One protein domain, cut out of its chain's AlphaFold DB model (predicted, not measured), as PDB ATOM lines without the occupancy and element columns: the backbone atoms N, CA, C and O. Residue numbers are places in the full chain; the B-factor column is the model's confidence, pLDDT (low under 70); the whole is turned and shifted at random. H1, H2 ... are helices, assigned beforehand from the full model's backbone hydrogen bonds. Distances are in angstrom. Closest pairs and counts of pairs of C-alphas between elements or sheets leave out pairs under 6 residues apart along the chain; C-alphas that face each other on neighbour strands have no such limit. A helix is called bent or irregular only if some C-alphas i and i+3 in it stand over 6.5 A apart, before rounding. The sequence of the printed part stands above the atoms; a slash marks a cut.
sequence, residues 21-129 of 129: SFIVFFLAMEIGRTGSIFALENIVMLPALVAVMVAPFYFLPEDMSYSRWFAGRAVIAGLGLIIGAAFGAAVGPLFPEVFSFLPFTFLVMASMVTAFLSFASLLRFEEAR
ATOM      1  N   SER A  21     -51.907   1.221  30.664       85.75
ATOM      2  CA  SER A  21     -51.160   1.930  31.706       85.75
ATOM      3  C   SER A  21     -49.795   1.292  31.945       85.75
ATOM      4  O   SER A  21     -48.791   1.997  32.035       85.75
ATOM      5  N   PHE A  22     -49.735  -0.043  31.956       85.50
ATOM      6  CA  PHE A  22     -48.479  -0.788  32.065       85.50
ATOM      7  C   PHE A  22     -47.552  -0.541  30.875       85.50
ATOM      8  O   PHE A  22     -46.350  -0.368  31.062       85.50
ATOM      9  N   ILE A  23     -48.100  -0.470  29.659       89.00
ATOM     10  CA  ILE A  23     -47.310  -0.168  28.460       89.00
ATOM     11  C   ILE A  23     -46.751   1.252  28.556       89.00
ATOM     12  O   ILE A  23     -45.553   1.436  28.377       89.00
ATOM     13  N   VAL A  24     -47.586   2.243  28.896       90.31
ATOM     14  CA  VAL A  24     -47.154   3.639  29.092       90.31
ATOM     15  C   VAL A  24     -46.037   3.716  30.131       90.31
ATOM     16  O   VAL A  24     -45.024   4.369  29.894       90.31
ATOM     17  N   PHE A  25     -46.193   3.015  31.254       92.06
ATOM     18  CA  PHE A  25     -45.210   2.978  32.329       92.06
ATOM     19  C   PHE A  25     -43.862   2.403  31.882       92.06
ATOM     20  O   PHE A  25     -42.836   3.066  32.023       92.06
ATOM     21  N   PHE A  26     -43.849   1.186  31.330       91.56
ATOM     22  CA  PHE A  26     -42.600   0.525  30.942       91.56
ATOM     23  C   PHE A  26     -41.935   1.192  29.737       91.56
ATOM     24  O   PHE A  26     -40.711   1.237  29.663       91.56
ATOM     25  N   LEU A  27     -42.720   1.772  28.828       90.31
ATOM     26  CA  LEU A  27     -42.195   2.499  27.676       90.31
ATOM     27  C   LEU A  27     -41.526   3.800  28.120       90.31
ATOM     28  O   LEU A  27     -40.415   4.105  27.699       90.31
ATOM     29  N   ALA A  28     -42.162   4.527  29.038       92.12
ATOM     30  CA  ALA A  28     -41.572   5.701  29.663       92.12
ATOM     31  C   ALA A  28     -40.329   5.351  30.503       92.12
ATOM     32  O   ALA A  28     -39.346   6.088  30.487       92.12
ATOM     33  N   MET A  29     -40.334   4.207  31.191       92.31
ATOM     34  CA  MET A  29     -39.170   3.706  31.924       92.31
ATOM     35  C   MET A  29     -37.990   3.397  31.010       92.31
ATOM     36  O   MET A  29     -36.865   3.768  31.336       92.31
ATOM     37  N   GLU A  30     -38.225   2.763  29.864       90.12
ATOM     38  CA  GLU A  30     -37.157   2.465  28.911       90.12
ATOM     39  C   GLU A  30     -36.539   3.747  28.333       90.12
ATOM     40  O   GLU A  30     -35.313   3.867  28.299       90.12
ATOM     41  N   ILE A  31     -37.371   4.742  27.993       90.06
ATOM     42  CA  ILE A  31     -36.914   6.074  27.554       90.06
ATOM     43  C   ILE A  31     -36.081   6.754  28.652       90.06
ATOM     44  O   ILE A  31     -35.025   7.325  28.382       90.06
ATOM     45  N   GLY A  32     -36.537   6.681  29.908       88.56
ATOM     46  CA  GLY A  32     -35.820   7.242  31.055       88.56
ATOM     47  C   GLY A  32     -34.469   6.562  31.287       88.56
ATOM     48  O   GLY A  32     -33.474   7.234  31.554       88.56
ATOM     49  N   ARG A  33     -34.414   5.237  31.124       89.00
ATOM     50  CA  ARG A  33     -33.200   4.427  31.290       89.00
ATOM     51  C   ARG A  33     -32.131   4.748  30.254       89.00
ATOM     52  O   ARG A  33     -30.951   4.736  30.593       89.00
ATOM     53  N   THR A  34     -32.514   5.040  29.009       84.88
ATOM     54  CA  THR A  34     -31.545   5.388  27.952       84.88
ATOM     55  C   THR A  34     -30.811   6.700  28.246       84.88
ATOM     56  O   THR A  34     -29.776   6.966  27.642       84.88
ATOM     57  N   GLY A  35     -31.334   7.539  29.149       75.94
ATOM     58  CA  GLY A  35     -30.685   8.761  29.638       75.94
ATOM     59  C   GLY A  35     -30.591   9.907  28.622       75.94
ATOM     60  O   GLY A  35     -30.351  11.048  29.011       75.94
ATOM     61  N   SER A  36     -30.819   9.642  27.332       77.62
ATOM     62  CA  SER A  36     -30.809  10.638  26.261       77.62
ATOM     63  C   SER A  36     -32.087  10.567  25.439       77.62
ATOM     64  O   SER A  36     -32.304   9.635  24.670       77.62
ATOM     65  N   ILE A  37     -32.913  11.605  25.545       70.56
ATOM     66  CA  ILE A  37     -34.172  11.746  24.795       70.56
ATOM     67  C   ILE A  37     -33.916  11.805  23.272       70.56
ATOM     68  O   ILE A  37     -34.777  11.425  22.487       70.56
ATOM     69  N   PHE A  38     -32.717  12.224  22.850       74.75
ATOM     70  CA  PHE A  38     -32.318  12.329  21.440       74.75
ATOM     71  C   PHE A  38     -31.557  11.108  20.911       74.75
ATOM     72  O   PHE A  38     -31.072  11.134  19.780       74.75
ATOM     73  N   ALA A  39     -31.415  10.051  21.714       80.62
ATOM     74  CA  ALA A  39     -30.832   8.805  21.237       80.62
ATOM     75  C   ALA A  39     -31.670   8.236  20.079       80.62
ATOM     76  O   ALA A  39     -32.897   8.385  20.061       80.62
ATOM     77  N   LEU A  40     -31.015   7.595  19.107       79.69
ATOM     78  CA  LEU A  40     -31.677   7.058  17.914       79.69
ATOM     79  C   LEU A  40     -32.803   6.084  18.299       79.69
ATOM     80  O   LEU A  40     -33.854   6.070  17.662       79.69
ATOM     81  N   GLU A  41     -32.613   5.322  19.377       80.19
ATOM     82  CA  GLU A  41     -33.609   4.385  19.894       80.19
ATOM     83  C   GLU A  41     -34.881   5.111  20.377       80.19
ATOM     84  O   GLU A  41     -36.001   4.632  20.179       80.19
ATOM     85  N   ASN A  42     -34.731   6.312  20.941       84.25
ATOM     86  CA  ASN A  42     -35.836   7.109  21.473       84.25
ATOM     87  C   ASN A  42     -36.643   7.843  20.396       84.25
ATOM     88  O   ASN A  42     -37.806   8.170  20.637       84.25
ATOM     89  N   ILE A  43     -36.101   8.011  19.184       85.31
ATOM     90  CA  ILE A  43     -36.836   8.587  18.043       85.31
ATOM     91  C   ILE A  43     -38.075   7.754  17.702       85.31
ATOM     92  O   ILE A  43     -39.085   8.307  17.273       85.31
ATOM     93  N   VAL A  44     -38.024   6.437  17.916       85.25
ATOM     94  CA  VAL A  44     -39.159   5.533  17.680       85.25
ATOM     95  C   VAL A  44     -40.006   5.359  18.944       85.25
ATOM     96  O   VAL A  44     -41.234   5.310  18.865       85.25
ATOM     97  N   MET A  45     -39.382   5.312  20.124       86.94
ATOM     98  CA  MET A  45     -40.104   5.088  21.384       86.94
ATOM     99  C   MET A  45     -40.937   6.292  21.839       86.94
ATOM    100  O   MET A  45     -42.032   6.101  22.365       86.94
ATOM    101  N   LEU A  46     -40.483   7.528  21.607       89.25
ATOM    102  CA  LEU A  46     -41.241   8.740  21.941       89.25
ATOM    103  C   LEU A  46     -42.587   8.839  21.204       89.25
ATOM    104  O   LEU A  46     -43.611   9.005  21.871       89.25
ATOM    105  N   PRO A  47     -42.653   8.713  19.863       89.94
ATOM    106  CA  PRO A  47     -43.935   8.707  19.171       89.94
ATOM    107  C   PRO A  47     -44.777   7.484  19.541       89.94
ATOM    108  O   PRO A  47     -45.995   7.614  19.621       89.94
ATOM    109  N   ALA A  48     -44.168   6.330  19.846       89.69
ATOM    110  CA  ALA A  48     -44.906   5.182  20.374       89.69
ATOM    111  C   ALA A  48     -45.554   5.495  21.736       89.69
ATOM    112  O   ALA A  48     -46.714   5.145  21.953       89.69
ATOM    113  N   LEU A  49     -44.861   6.214  22.626       90.19
ATOM    114  CA  LEU A  49     -45.405   6.640  23.917       90.19
ATOM    115  C   LEU A  49     -46.591   7.576  23.722       90.19
ATOM    116  O   LEU A  49     -47.640   7.356  24.323       90.19
ATOM    117  N   VAL A  50     -46.461   8.563  22.836       90.31
ATOM    118  CA  VAL A  50     -47.566   9.468  22.494       90.31
ATOM    119  C   VAL A  50     -48.742   8.692  21.900       90.31
ATOM    120  O   VAL A  50     -49.880   8.897  22.317       90.31
ATOM    121  N   ALA A  51     -48.483   7.760  20.982       88.25
ATOM    122  CA  ALA A  51     -49.519   6.943  20.362       88.25
ATOM    123  C   ALA A  51     -50.273   6.104  21.399       88.25
ATOM    124  O   ALA A  51     -51.497   6.142  21.431       88.25
ATOM    125  N   VAL A  52     -49.575   5.407  22.298       86.88
ATOM    126  CA  VAL A  52     -50.207   4.591  23.350       86.88
ATOM    127  C   VAL A  52     -50.884   5.465  24.413       86.88
ATOM    128  O   VAL A  52     -51.903   5.073  24.984       86.88
ATOM    129  N   MET A  53     -50.368   6.669  24.669       85.56
ATOM    130  CA  MET A  53     -51.013   7.629  25.561       85.56
ATOM    131  C   MET A  53     -52.306   8.187  24.988       85.56
ATOM    132  O   MET A  53     -53.183   8.457  25.788       85.56
ATOM    133  N   VAL A  54     -52.428   8.368  23.668       84.00
ATOM    134  CA  VAL A  54     -53.593   8.998  23.021       84.00
ATOM    135  C   VAL A  54     -54.581   7.972  22.465       84.00
ATOM    136  O   VAL A  54     -55.778   8.214  22.514       84.00
ATOM    137  N   ALA A  55     -54.132   6.818  21.970       82.38
ATOM    138  CA  ALA A  55     -54.982   5.847  21.275       82.38
ATOM    139  C   ALA A  55     -56.250   5.432  22.048       82.38
ATOM    140  O   ALA A  55     -57.315   5.392  21.432       82.38
ATOM    141  N   PRO A  56     -56.212   5.187  23.371       76.94
ATOM    142  CA  PRO A  56     -57.411   4.756  24.084       76.94
ATOM    143  C   PRO A  56     -58.425   5.888  24.286       76.94
ATOM    144  O   PRO A  56     -59.576   5.604  24.588       76.94
ATOM    145  N   PHE A  57     -58.044   7.152  24.049       76.75
ATOM    146  CA  PHE A  57     -58.967   8.289  24.069       76.75
ATOM    147  C   PHE A  57     -60.119   8.123  23.073       76.75
ATOM    148  O   PHE A  57     -61.242   8.511  23.372       76.75
ATOM    149  N   TYR A  58     -59.873   7.505  21.915       74.12
ATOM    150  CA  TYR A  58     -60.917   7.274  20.910       74.12
ATOM    151  C   TYR A  58     -62.001   6.287  21.367       74.12
ATOM    152  O   TYR A  58     -63.060   6.223  20.752       74.12
ATOM    153  N   PHE A  59     -61.738   5.528  22.432       72.25
ATOM    154  CA  PHE A  59     -62.640   4.521  22.988       72.25
ATOM    155  C   PHE A  59     -63.210   4.931  24.357       72.25
ATOM    156  O   PHE A  59     -63.862   4.118  25.010       72.25
ATOM    157  N   LEU A  60     -62.949   6.164  24.813       71.12
ATOM    158  CA  LEU A  60     -63.448   6.662  26.094       71.12
ATOM    159  C   LEU A  60     -64.951   6.994  26.022       71.12
ATOM    160  O   LEU A  60     -65.405   7.527  25.008       71.12
ATOM    161  N   PRO A  61     -65.719   6.741  27.097       72.69
ATOM    162  CA  PRO A  61     -67.108   7.175  27.180       72.69
ATOM    163  C   PRO A  61     -67.211   8.713  27.258       72.69
ATOM    164  O   PRO A  61     -66.328   9.387  27.795       72.69
ATOM    165  N   GLU A  62     -68.287   9.276  26.691       71.44
ATOM    166  CA  GLU A  62     -68.478  10.730  26.490       71.44
ATOM    167  C   GLU A  62     -68.510  11.559  27.790       71.44
ATOM    168  O   GLU A  62     -68.359  12.780  27.761       71.44
ATOM    169  N   ASP A  63     -68.694  10.913  28.942       75.19
ATOM    170  CA  ASP A  63     -68.771  11.531  30.265       75.19
ATOM    171  C   ASP A  63     -67.397  11.763  30.922       75.19
ATOM    172  O   ASP A  63     -67.288  12.509  31.904       75.19
ATOM    173  N   MET A  64     -66.324  11.172  30.384       72.56
ATOM    174  CA  MET A  64     -64.987  11.306  30.950       72.56
ATOM    175  C   MET A  64     -64.245  12.535  30.398       72.56
ATOM    176  O   MET A  64     -63.995  12.688  29.205       72.56
ATOM    177  N   SER A  65     -63.809  13.418  31.301       81.56
ATOM    178  CA  SER A  65     -63.010  14.592  30.939       81.56
ATOM    179  C   SER A  65     -61.618  14.194  30.426       81.56
ATOM    180  O   SER A  65     -60.820  13.617  31.172       81.56
ATOM    181  N   TYR A  66     -61.297  14.586  29.185       77.88
ATOM    182  CA  TYR A  66     -59.988  14.374  28.544       77.88
ATOM    183  C   TYR A  66     -58.809  14.773  29.439       77.88
ATOM    184  O   TYR A  66     -57.828  14.040  29.546       77.88
ATOM    185  N   SER A  67     -58.908  15.920  30.119       81.19
ATOM    186  CA  SER A  67     -57.821  16.438  30.953       81.19
ATOM    187  C   SER A  67     -57.541  15.545  32.160       81.19
ATOM    188  O   SER A  67     -56.379  15.327  32.495       81.19
ATOM    189  N   ARG A  68     -58.582  14.983  32.789       82.00
ATOM    190  CA  ARG A  68     -58.434  14.067  33.928       82.00
ATOM    191  C   ARG A  68     -57.831  12.733  33.489       82.00
ATOM    192  O   ARG A  68     -56.949  12.218  34.173       82.00
ATOM    193  N   TRP A  69     -58.259  12.214  32.340       82.75
ATOM    194  CA  TRP A  69     -57.712  10.983  31.772       82.75
ATOM    195  C   TRP A  69     -56.241  11.136  31.361       82.75
ATOM    196  O   TRP A  69     -55.384  10.347  31.769       82.75
ATOM    197  N   PHE A  70     -55.922  12.202  30.623       85.62
ATOM    198  CA  PHE A  70     -54.555  12.475  30.187       85.62
ATOM    199  C   PHE A  70     -53.632  12.749  31.377       85.62
ATOM    200  O   PHE A  70     -52.504  12.262  31.393       85.62
ATOM    201  N   ALA A  71     -54.110  13.457  32.407       87.56
ATOM    202  CA  ALA A  71     -53.342  13.702  33.627       87.56
ATOM    203  C   ALA A  71     -52.938  12.398  34.331       87.56
ATOM    204  O   ALA A  71     -51.782  12.261  34.723       87.56
ATOM    205  N   GLY A  72     -53.844  11.418  34.437       87.00
ATOM    206  CA  GLY A  72     -53.519  10.107  35.007       87.00
ATOM    207  C   GLY A  72     -52.389   9.410  34.243       87.00
ATOM    208  O   GLY A  72     -51.406   8.969  34.836       87.00
ATOM    209  N   ARG A  73     -52.467   9.394  32.907       89.06
ATOM    210  CA  ARG A  73     -51.429   8.793  32.053       89.06
ATOM    211  C   ARG A  73     -50.113   9.558  32.088       89.06
ATOM    212  O   ARG A  73     -49.054   8.937  32.089       89.06
ATOM    213  N   ALA A  74     -50.166  10.885  32.150       90.50
ATOM    214  CA  ALA A  74     -48.985  11.729  32.272       90.50
ATOM    215  C   ALA A  74     -48.251  11.476  33.598       90.50
ATOM    216  O   ALA A  74     -47.023  11.414  33.604       90.50
ATOM    217  N   VAL A  75     -48.980  11.256  34.700       93.50
ATOM    218  CA  VAL A  75     -48.384  10.856  35.986       93.50
ATOM    219  C   VAL A  75     -47.686   9.502  35.863       93.50
ATOM    220  O   VAL A  75     -46.542   9.370  36.285       93.50
ATOM    221  N   ILE A  76     -48.332   8.513  35.240       92.00
ATOM    222  CA  ILE A  76     -47.752   7.175  35.045       92.00
ATOM    223  C   ILE A  76     -46.495   7.237  34.170       92.00
ATOM    224  O   ILE A  76     -45.469   6.657  34.527       92.00
ATOM    225  N   ALA A  77     -46.543   7.978  33.060       92.38
ATOM    226  CA  ALA A  77     -45.389   8.196  32.193       92.38
ATOM    227  C   ALA A  77     -44.256   8.919  32.938       92.38
ATOM    228  O   ALA A  77     -43.100   8.510  32.865       92.38
ATOM    229  N   GLY A  78     -44.577   9.955  33.716       93.69
ATOM    230  CA  GLY A  78     -43.602  10.676  34.533       93.69
ATOM    231  C   GLY A  78     -42.922   9.777  35.567       93.69
ATOM    232  O   GLY A  78     -41.700   9.796  35.689       93.69
ATOM    233  N   LEU A  79     -43.691   8.938  36.267       94.00
ATOM    234  CA  LEU A  79     -43.146   7.951  37.203       94.00
ATOM    235  C   LEU A  79     -42.246   6.938  36.493       94.00
ATOM    236  O   LEU A  79     -41.154   6.657  36.982       94.00
ATOM    237  N   GLY A  80     -42.675   6.435  35.331       92.88
ATOM    238  CA  GLY A  80     -41.867   5.562  34.485       92.88
ATOM    239  C   GLY A  80     -40.521   6.203  34.151       92.88
ATOM    240  O   GLY A  80     -39.489   5.616  34.454       92.88
ATOM    241  N   LEU A  81     -40.521   7.438  33.636       92.75
ATOM    242  CA  LEU A  81     -39.302   8.186  33.306       92.75
ATOM    243  C   LEU A  81     -38.357   8.337  34.502       92.75
ATOM    244  O   LEU A  81     -37.164   8.071  34.372       92.75
ATOM    245  N   ILE A  82     -38.877   8.743  35.665       93.94
ATOM    246  CA  ILE A  82     -38.068   8.956  36.876       93.94
ATOM    247  C   ILE A  82     -37.445   7.639  37.346       93.94
ATOM    248  O   ILE A  82     -36.247   7.585  37.622       93.94
ATOM    249  N   ILE A  83     -38.244   6.571  37.414       93.56
ATOM    250  CA  ILE A  83     -37.759   5.249  37.828       93.56
ATOM    251  C   ILE A  83     -36.760   4.712  36.804       93.56
ATOM    252  O   ILE A  83     -35.735   4.169  37.196       93.56
ATOM    253  N   GLY A  84     -37.013   4.904  35.511       90.50
ATOM    254  CA  GLY A  84     -36.114   4.516  34.430       90.50
ATOM    255  C   GLY A  84     -34.762   5.208  34.525       90.50
ATOM    256  O   GLY A  84     -33.733   4.542  34.473       90.50
ATOM    257  N   ALA A  85     -34.756   6.522  34.752       90.25
ATOM    258  CA  ALA A  85     -33.530   7.289  34.948       90.25
ATOM    259  C   ALA A  85     -32.761   6.828  36.197       90.25
ATOM    260  O   ALA A  85     -31.552   6.607  36.136       90.25
ATOM    261  N   ALA A  86     -33.462   6.614  37.317       90.94
ATOM    262  CA  ALA A  86     -32.860   6.081  38.538       90.94
ATOM    263  C   ALA A  86     -32.297   4.664  38.331       90.94
ATOM    264  O   ALA A  86     -31.209   4.350  38.810       90.94
ATOM    265  N   PHE A  87     -33.006   3.822  37.577       88.75
ATOM    266  CA  PHE A  87     -32.576   2.475  37.226       88.75
ATOM    267  C   PHE A  87     -31.337   2.502  36.328       88.75
ATOM    268  O   PHE A  87     -30.361   1.820  36.620       88.75
ATOM    269  N   GLY A  88     -31.326   3.344  35.291       86.38
ATOM    270  CA  GLY A  88     -30.165   3.549  34.423       86.38
ATOM    271  C   GLY A  88     -28.927   4.010  35.193       86.38
ATOM    272  O   GLY A  88     -27.835   3.523  34.928       86.38
ATOM    273  N   ALA A  89     -29.097   4.873  36.200       86.25
ATOM    274  CA  ALA A  89     -28.005   5.311  37.072       86.25
ATOM    275  C   ALA A  89     -27.524   4.226  38.061       86.25
ATOM    276  O   ALA A  89     -26.373   4.252  38.492       86.25
ATOM    277  N   ALA A  90     -28.395   3.284  38.443       86.56
ATOM    278  CA  ALA A  90     -28.076   2.196  39.369       86.56
ATOM    279  C   ALA A  90     -27.434   0.973  38.683       86.56
ATOM    280  O   ALA A  90     -26.695   0.222  39.327       86.56
ATOM    281  N   VAL A  91     -27.710   0.750  37.395       82.56
ATOM    282  CA  VAL A  91     -27.104  -0.334  36.607       82.56
ATOM    283  C   VAL A  91     -25.634  -0.017  36.323       82.56
ATOM    284  O   VAL A  91     -25.305   1.062  35.842       82.56
ATOM    285  N   GLY A  92     -24.742  -0.958  36.635       80.44
ATOM    286  CA  GLY A  92     -23.291  -0.771  36.656       80.44
ATOM    287  C   GLY A  92     -22.766  -0.647  38.092       80.44
ATOM    288  O   GLY A  92     -22.070  -1.555  38.544       80.44
ATOM    289  N   PRO A  93     -23.123   0.413  38.848       84.62
ATOM    290  CA  PRO A  93     -22.677   0.573  40.234       84.62
ATOM    291  C   PRO A  93     -23.284  -0.429  41.224       84.62
ATOM    292  O   PRO A  93     -22.586  -0.896  42.121       84.62
ATOM    293  N   LEU A  94     -24.583  -0.730  41.098       85.81
ATOM    294  CA  LEU A  94     -25.326  -1.577  42.044       85.81
ATOM    295  C   LEU A  94     -25.764  -2.912  41.437       85.81
ATOM    296  O   LEU A  94     -25.890  -3.899  42.161       85.81
ATOM    297  N   PHE A  95     -25.991  -2.953  40.123       82.50
ATOM    298  CA  PHE A  95     -26.477  -4.142  39.424       82.50
ATOM    299  C   PHE A  95     -25.581  -4.523  38.240       82.50
ATOM    300  O   PHE A  95     -25.102  -3.632  37.537       82.50
ATOM    301  N   PRO A  96     -25.415  -5.829  37.957       84.19
ATOM    302  CA  PRO A  96     -24.798  -6.308  36.724       84.19
ATOM    303  C   PRO A  96     -25.460  -5.739  35.460       84.19
ATOM    304  O   PRO A  96     -26.682  -5.604  35.397       84.19
ATOM    305  N   GLU A  97     -24.667  -5.494  34.417       81.25
ATOM    306  CA  GLU A  97     -25.119  -4.910  33.139       81.25
ATOM    307  C   GLU A  97     -26.216  -5.726  32.438       81.25
ATOM    308  O   GLU A  97     -27.014  -5.172  31.685       81.25
ATOM    309  N   VAL A  98     -26.323  -7.024  32.733       83.00
ATOM    310  CA  VAL A  98     -27.393  -7.904  32.230       83.00
ATOM    311  C   VAL A  98     -28.786  -7.380  32.609       83.00
ATOM    312  O   VAL A  98     -29.744  -7.566  31.862       83.00
ATOM    313  N   PHE A  99     -28.912  -6.668  33.731       82.69
ATOM    314  CA  PHE A  99     -30.185  -6.094  34.163       82.69
ATOM    315  C   PHE A  99     -30.585  -4.832  33.389       82.69
ATOM    316  O   PHE A  99     -31.735  -4.409  33.491       82.69
ATOM    317  N   SER A 100     -29.698  -4.261  32.567       78.69
ATOM    318  CA  SER A 100     -30.020  -3.099  31.723       78.69
ATOM    319  C   SER A 100     -31.177  -3.368  30.754       78.69
ATOM    320  O   SER A 100     -31.918  -2.447  30.428       78.69
ATOM    321  N   PHE A 101     -31.385  -4.624  30.352       82.00
ATOM    322  CA  PHE A 101     -32.438  -5.036  29.418       82.00
ATOM    323  C   PHE A 101     -33.789  -5.334  30.089       82.00
ATOM    324  O   PHE A 101     -34.757  -5.670  29.401       82.00
ATOM    325  N   LEU A 102     -33.876  -5.246  31.423       85.69
ATOM    326  CA  LEU A 102     -35.110  -5.564  32.149       85.69
ATOM    327  C   LEU A 102     -36.291  -4.680  31.732       85.69
ATOM    328  O   LEU A 102     -37.345  -5.251  31.449       85.69
ATOM    329  N   PRO A 103     -36.175  -3.337  31.657       80.56
ATOM    330  CA  PRO A 103     -37.339  -2.508  31.350       80.56
ATOM    331  C   PRO A 103     -37.891  -2.784  29.952       80.56
ATOM    332  O   PRO A 103     -39.100  -2.946  29.801       80.56
ATOM    333  N   PHE A 104     -37.016  -2.987  28.963       85.44
ATOM    334  CA  PHE A 104     -37.421  -3.422  27.628       85.44
ATOM    335  C   PHE A 104     -38.098  -4.804  27.630       85.44
ATOM    336  O   PHE A 104     -39.112  -5.008  26.968       85.44
ATOM    337  N   THR A 105     -37.592  -5.758  28.414       86.56
ATOM    338  CA  THR A 105     -38.190  -7.100  28.507       86.56
ATOM    339  C   THR A 105     -39.580  -7.047  29.145       86.56
ATOM    340  O   THR A 105     -40.524  -7.648  28.632       86.56
ATOM    341  N   PHE A 106     -39.744  -6.285  30.230       87.12
ATOM    342  CA  PHE A 106     -41.050  -6.075  30.854       87.12
ATOM    343  C   PHE A 106     -42.016  -5.328  29.938       87.12
ATOM    344  O   PHE A 106     -43.188  -5.689  29.890       87.12
ATOM    345  N   LEU A 107     -41.532  -4.353  29.164       86.25
ATOM    346  CA  LEU A 107     -42.324  -3.667  28.148       86.25
ATOM    347  C   LEU A 107     -42.870  -4.644  27.099       86.25
ATOM    348  O   LEU A 107     -44.057  -4.596  26.781       86.25
ATOM    349  N   VAL A 108     -42.027  -5.540  26.579       86.44
ATOM    350  CA  VAL A 108     -42.438  -6.555  25.597       86.44
ATOM    351  C   VAL A 108     -43.453  -7.523  26.203       86.44
ATOM    352  O   VAL A 108     -44.481  -7.799  25.594       86.44
ATOM    353  N   MET A 109     -43.227  -7.994  27.428       86.44
ATOM    354  CA  MET A 109     -44.179  -8.882  28.102       86.44
ATOM    355  C   MET A 109     -45.516  -8.183  28.372       86.44
ATOM    356  O   MET A 109     -46.574  -8.753  28.111       86.44
ATOM    357  N   ALA A 110     -45.484  -6.936  28.844       84.81
ATOM    358  CA  ALA A 110     -46.681  -6.141  29.085       84.81
ATOM    359  C   ALA A 110     -47.454  -5.888  27.787       84.81
ATOM    360  O   ALA A 110     -48.678  -6.017  27.773       84.81
ATOM    361  N   SER A 111     -46.763  -5.579  26.685       83.50
ATOM    362  CA  SER A 111     -47.410  -5.370  25.389       83.50
ATOM    363  C   SER A 111     -48.021  -6.662  24.846       83.50
ATOM    364  O   SER A 111     -49.166  -6.634  24.403       83.50
ATOM    365  N   MET A 112     -47.332  -7.802  24.968       85.19
ATOM    366  CA  MET A 112     -47.860  -9.111  24.576       85.19
ATOM    367  C   MET A 112     -49.110  -9.486  25.373       85.19
ATOM    368  O   MET A 112     -50.121  -9.864  24.783       85.19
ATOM    369  N   VAL A 113     -49.069  -9.358  26.703       82.69
ATOM    370  CA  VAL A 113     -50.217  -9.670  27.570       82.69
ATOM    371  C   VAL A 113     -51.385  -8.740  27.262       82.69
ATOM    372  O   VAL A 113     -52.509  -9.207  27.089       82.69
ATOM    373  N   THR A 114     -51.126  -7.439  27.125       81.00
ATOM    374  CA  THR A 114     -52.171  -6.462  26.796       81.00
ATOM    375  C   THR A 114     -52.787  -6.776  25.438       81.00
ATOM    376  O   THR A 114     -54.006  -6.830  25.332       81.00
ATOM    377  N   ALA A 115     -51.978  -7.058  24.412       81.25
ATOM    378  CA  ALA A 115     -52.460  -7.430  23.083       81.25
ATOM    379  C   ALA A 115     -53.278  -8.732  23.103       81.25
ATOM    380  O   ALA A 115     -54.304  -8.827  22.432       81.25
ATOM    381  N   PHE A 116     -52.876  -9.711  23.915       82.62
ATOM    382  CA  PHE A 116     -53.619 -10.956  24.079       82.62
ATOM    383  C   PHE A 116     -54.992 -10.727  24.726       82.62
ATOM    384  O   PHE A 116     -56.003 -11.202  24.212       82.62
ATOM    385  N   LEU A 117     -55.050  -9.954  25.816       78.88
ATOM    386  CA  LEU A 117     -56.311  -9.598  26.480       78.88
ATOM    387  C   LEU A 117     -57.214  -8.756  25.574       78.88
ATOM    388  O   LEU A 117     -58.424  -8.966  25.531       78.88
ATOM    389  N   SER A 118     -56.611  -7.849  24.810       72.81
ATOM    390  CA  SER A 118     -57.281  -7.024  23.809       72.81
ATOM    391  C   SER A 118     -57.967  -7.885  22.753       72.81
ATOM    392  O   SER A 118     -59.158  -7.730  22.495       72.81
ATOM    393  N   PHE A 119     -57.238  -8.847  22.189       78.81
ATOM    394  CA  PHE A 119     -57.770  -9.773  21.198       78.81
ATOM    395  C   PHE A 119     -58.860 -10.681  21.785       78.81
ATOM    396  O   PHE A 119     -59.916 -10.855  21.182       78.81
ATOM    397  N   ALA A 120     -58.656 -11.193  23.000       78.88
ATOM    398  CA  ALA A 120     -59.658 -11.991  23.702       78.88
ATOM    399  C   ALA A 120     -60.944 -11.197  23.992       78.88
ATOM    400  O   ALA A 120     -62.039 -11.758  23.940       78.88
ATOM    401  N   SER A 121     -60.828  -9.895  24.280       71.19
ATOM    402  CA  SER A 121     -61.991  -9.026  24.465       71.19
ATOM    403  C   SER A 121     -62.797  -8.885  23.174       71.19
ATOM    404  O   SER A 121     -64.013  -9.039  23.220       71.19
ATOM    405  N   LEU A 122     -62.132  -8.704  22.025       75.50
ATOM    406  CA  LEU A 122     -62.782  -8.587  20.715       75.50
ATOM    407  C   LEU A 122     -63.580  -9.847  20.354       75.50
ATOM    408  O   LEU A 122     -64.735  -9.730  19.961       75.50
ATOM    409  N   LEU A 123     -63.010 -11.037  20.570       76.94
ATOM    410  CA  LEU A 123     -63.700 -12.306  20.298       76.94
ATOM    411  C   LEU A 123     -64.958 -12.492  21.159       76.94
ATOM    412  O   LEU A 123     -65.982 -12.966  20.676       76.94
ATOM    413  N   ARG A 124     -64.922 -12.067  22.428       66.69
ATOM    414  CA  ARG A 124     -66.104 -12.117  23.306       66.69
ATOM    415  C   ARG A 124     -67.241 -11.211  22.831       66.69
ATOM    416  O   ARG A 124     -68.397 -11.508  23.121       66.69
ATOM    417  N   PHE A 125     -66.938 -10.120  22.126       60.19
ATOM    418  CA  PHE A 125     -67.966  -9.250  21.549       60.19
ATOM    419  C   PHE A 125     -68.614  -9.848  20.293       60.19
ATOM    420  O   PHE A 125     -69.752  -9.492  19.993       60.19
ATOM    421  N   GLU A 126     -67.941 -10.762  19.587       61.09
ATOM    422  CA  GLU A 126     -68.525 -11.467  18.439       61.09
ATOM    423  C   GLU A 126     -69.524 -12.547  18.866       61.09
ATOM    424  O   GLU A 126     -70.572 -12.672  18.246       61.09
ATOM    425  N   GLU A 127     -69.257 -13.286  19.948       58.16
ATOM    426  CA  GLU A 127     -70.180 -14.325  20.445       58.16
ATOM    427  C   GLU A 127     -71.439 -13.757  21.123       58.16
ATOM    428  O   GLU A 127     -72.432 -14.464  21.291       58.16
ATOM    429  N   ALA A 128     -71.408 -12.486  21.532       53.03
ATOM    430  CA  ALA A 128     -72.533 -11.806  22.173       53.03
ATOM    431  C   ALA A 128     -73.498 -11.123  21.179       53.03
ATOM    432  O   ALA A 128     -74.485 -10.525  21.620       53.03
ATOM    433  N   ARG A 129     -73.219 -11.183  19.867       46.78
ATOM    434  CA  ARG A 129     -74.042 -10.621  18.785       46.78
ATOM    435  C   ARG A 129     -74.743 -11.717  17.988       46.78
ATOM    436  O   ARG A 129     -75.900 -11.463  17.587       46.78
TER     437      ARG A 129
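AT A GLANCE: This is residues 21 to 129 of the 129 residues of an uncharacterized protein of Acidobacteria bacterium (UniProt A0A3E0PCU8). Four helices run up and down in an elongated bundle, with the short H1 in the middle and H2, H3 and the long H4 set round it. H4 meets the rest through H1, and its far end sticks out: residues 115 to 129 stand free, of which 115 to 127 belong to H4. The printed part has 109 residues, with four named helices in the order H1, H2, H3, H4 and no named strand, and its class is all helix. It is only just loose, close to compact, with a radius of gyration of the C-alphas of 16.1 A and spans of 56 by 30 by 23 A.

HOW THE PARTS SIT: H1, residues 21 to 33, is the hub and touches the three other helices. H2, residues 40 to 59, touches H1 at a shallow tilt of 18 degrees, opposite ways; their closest C-alphas, those of Val 24 and Leu 49, are 6.2 A apart, and the two form a helical hairpin. H3, residues 66 to 90, touches H1 at a steep tilt of 39 degrees, the same way, with the closest C-alphas, those of Met 29 and Gly 84, 4.0 A apart. H2 and H3, also a helical hairpin, only just touch, with 3 pairs of C-alphas within 8 A, through residues 53 to 57 of H2 and 66 to 73 of H3 alone; the closest C-alphas are those of Met 53 and Arg 73, 6.6 A apart. H4, residues 97 to 127, touches H1 with its residues 103 to 111 alone, at a shallow tilt of 21 degrees, opposite ways; the closest C-alphas, those of Phe 26 and Leu 107, are 5.0 A apart. H3 and H4 are close but not clearly touching, with the C-alphas of Gly 88 and Ser 100 closest at 7.2 A. H2 and H4 are apart. In H1 and H3 every O i to N i+4 pair is within hydrogen-bond range, against 10 of 16 in H2 and 23 of 27 in H4.

IN THESE COORDINATES: H1 begins at C-alpha 21, at (-51.160, 1.930, 31.706), and is 18.1 A long from first to last C-alpha. H2 is 31.5 A long and irregular: C-alphas 53 and 56 are 7.2 A apart. H3 is 35.8 A long and ends at C-alpha 90, at (-28.076, 2.196, 39.369). H4 is 47.8 A long and ends at C-alpha 127, at (-70.180, -14.325, 20.445). It is irregular, with C-alphas 100 and 103 lying 7.4 A apart, and has a kink of 29 degrees near residue 104.

THE WHOLE: The two C-alphas farthest apart, those of Pro 93 and Arg 129, are 56.8 A apart. Without residues 115 to 129 the body spans 49 by 24 by 23 A. The printed part has no cut and ends at Arg 129, the chain's last residue. The links H1 to H2, H2 to H3 and H3 to H4 are short, with 6 residues each. The mean pLDDT of the printed part is 82.8, and residues 124 to 129 are under 70.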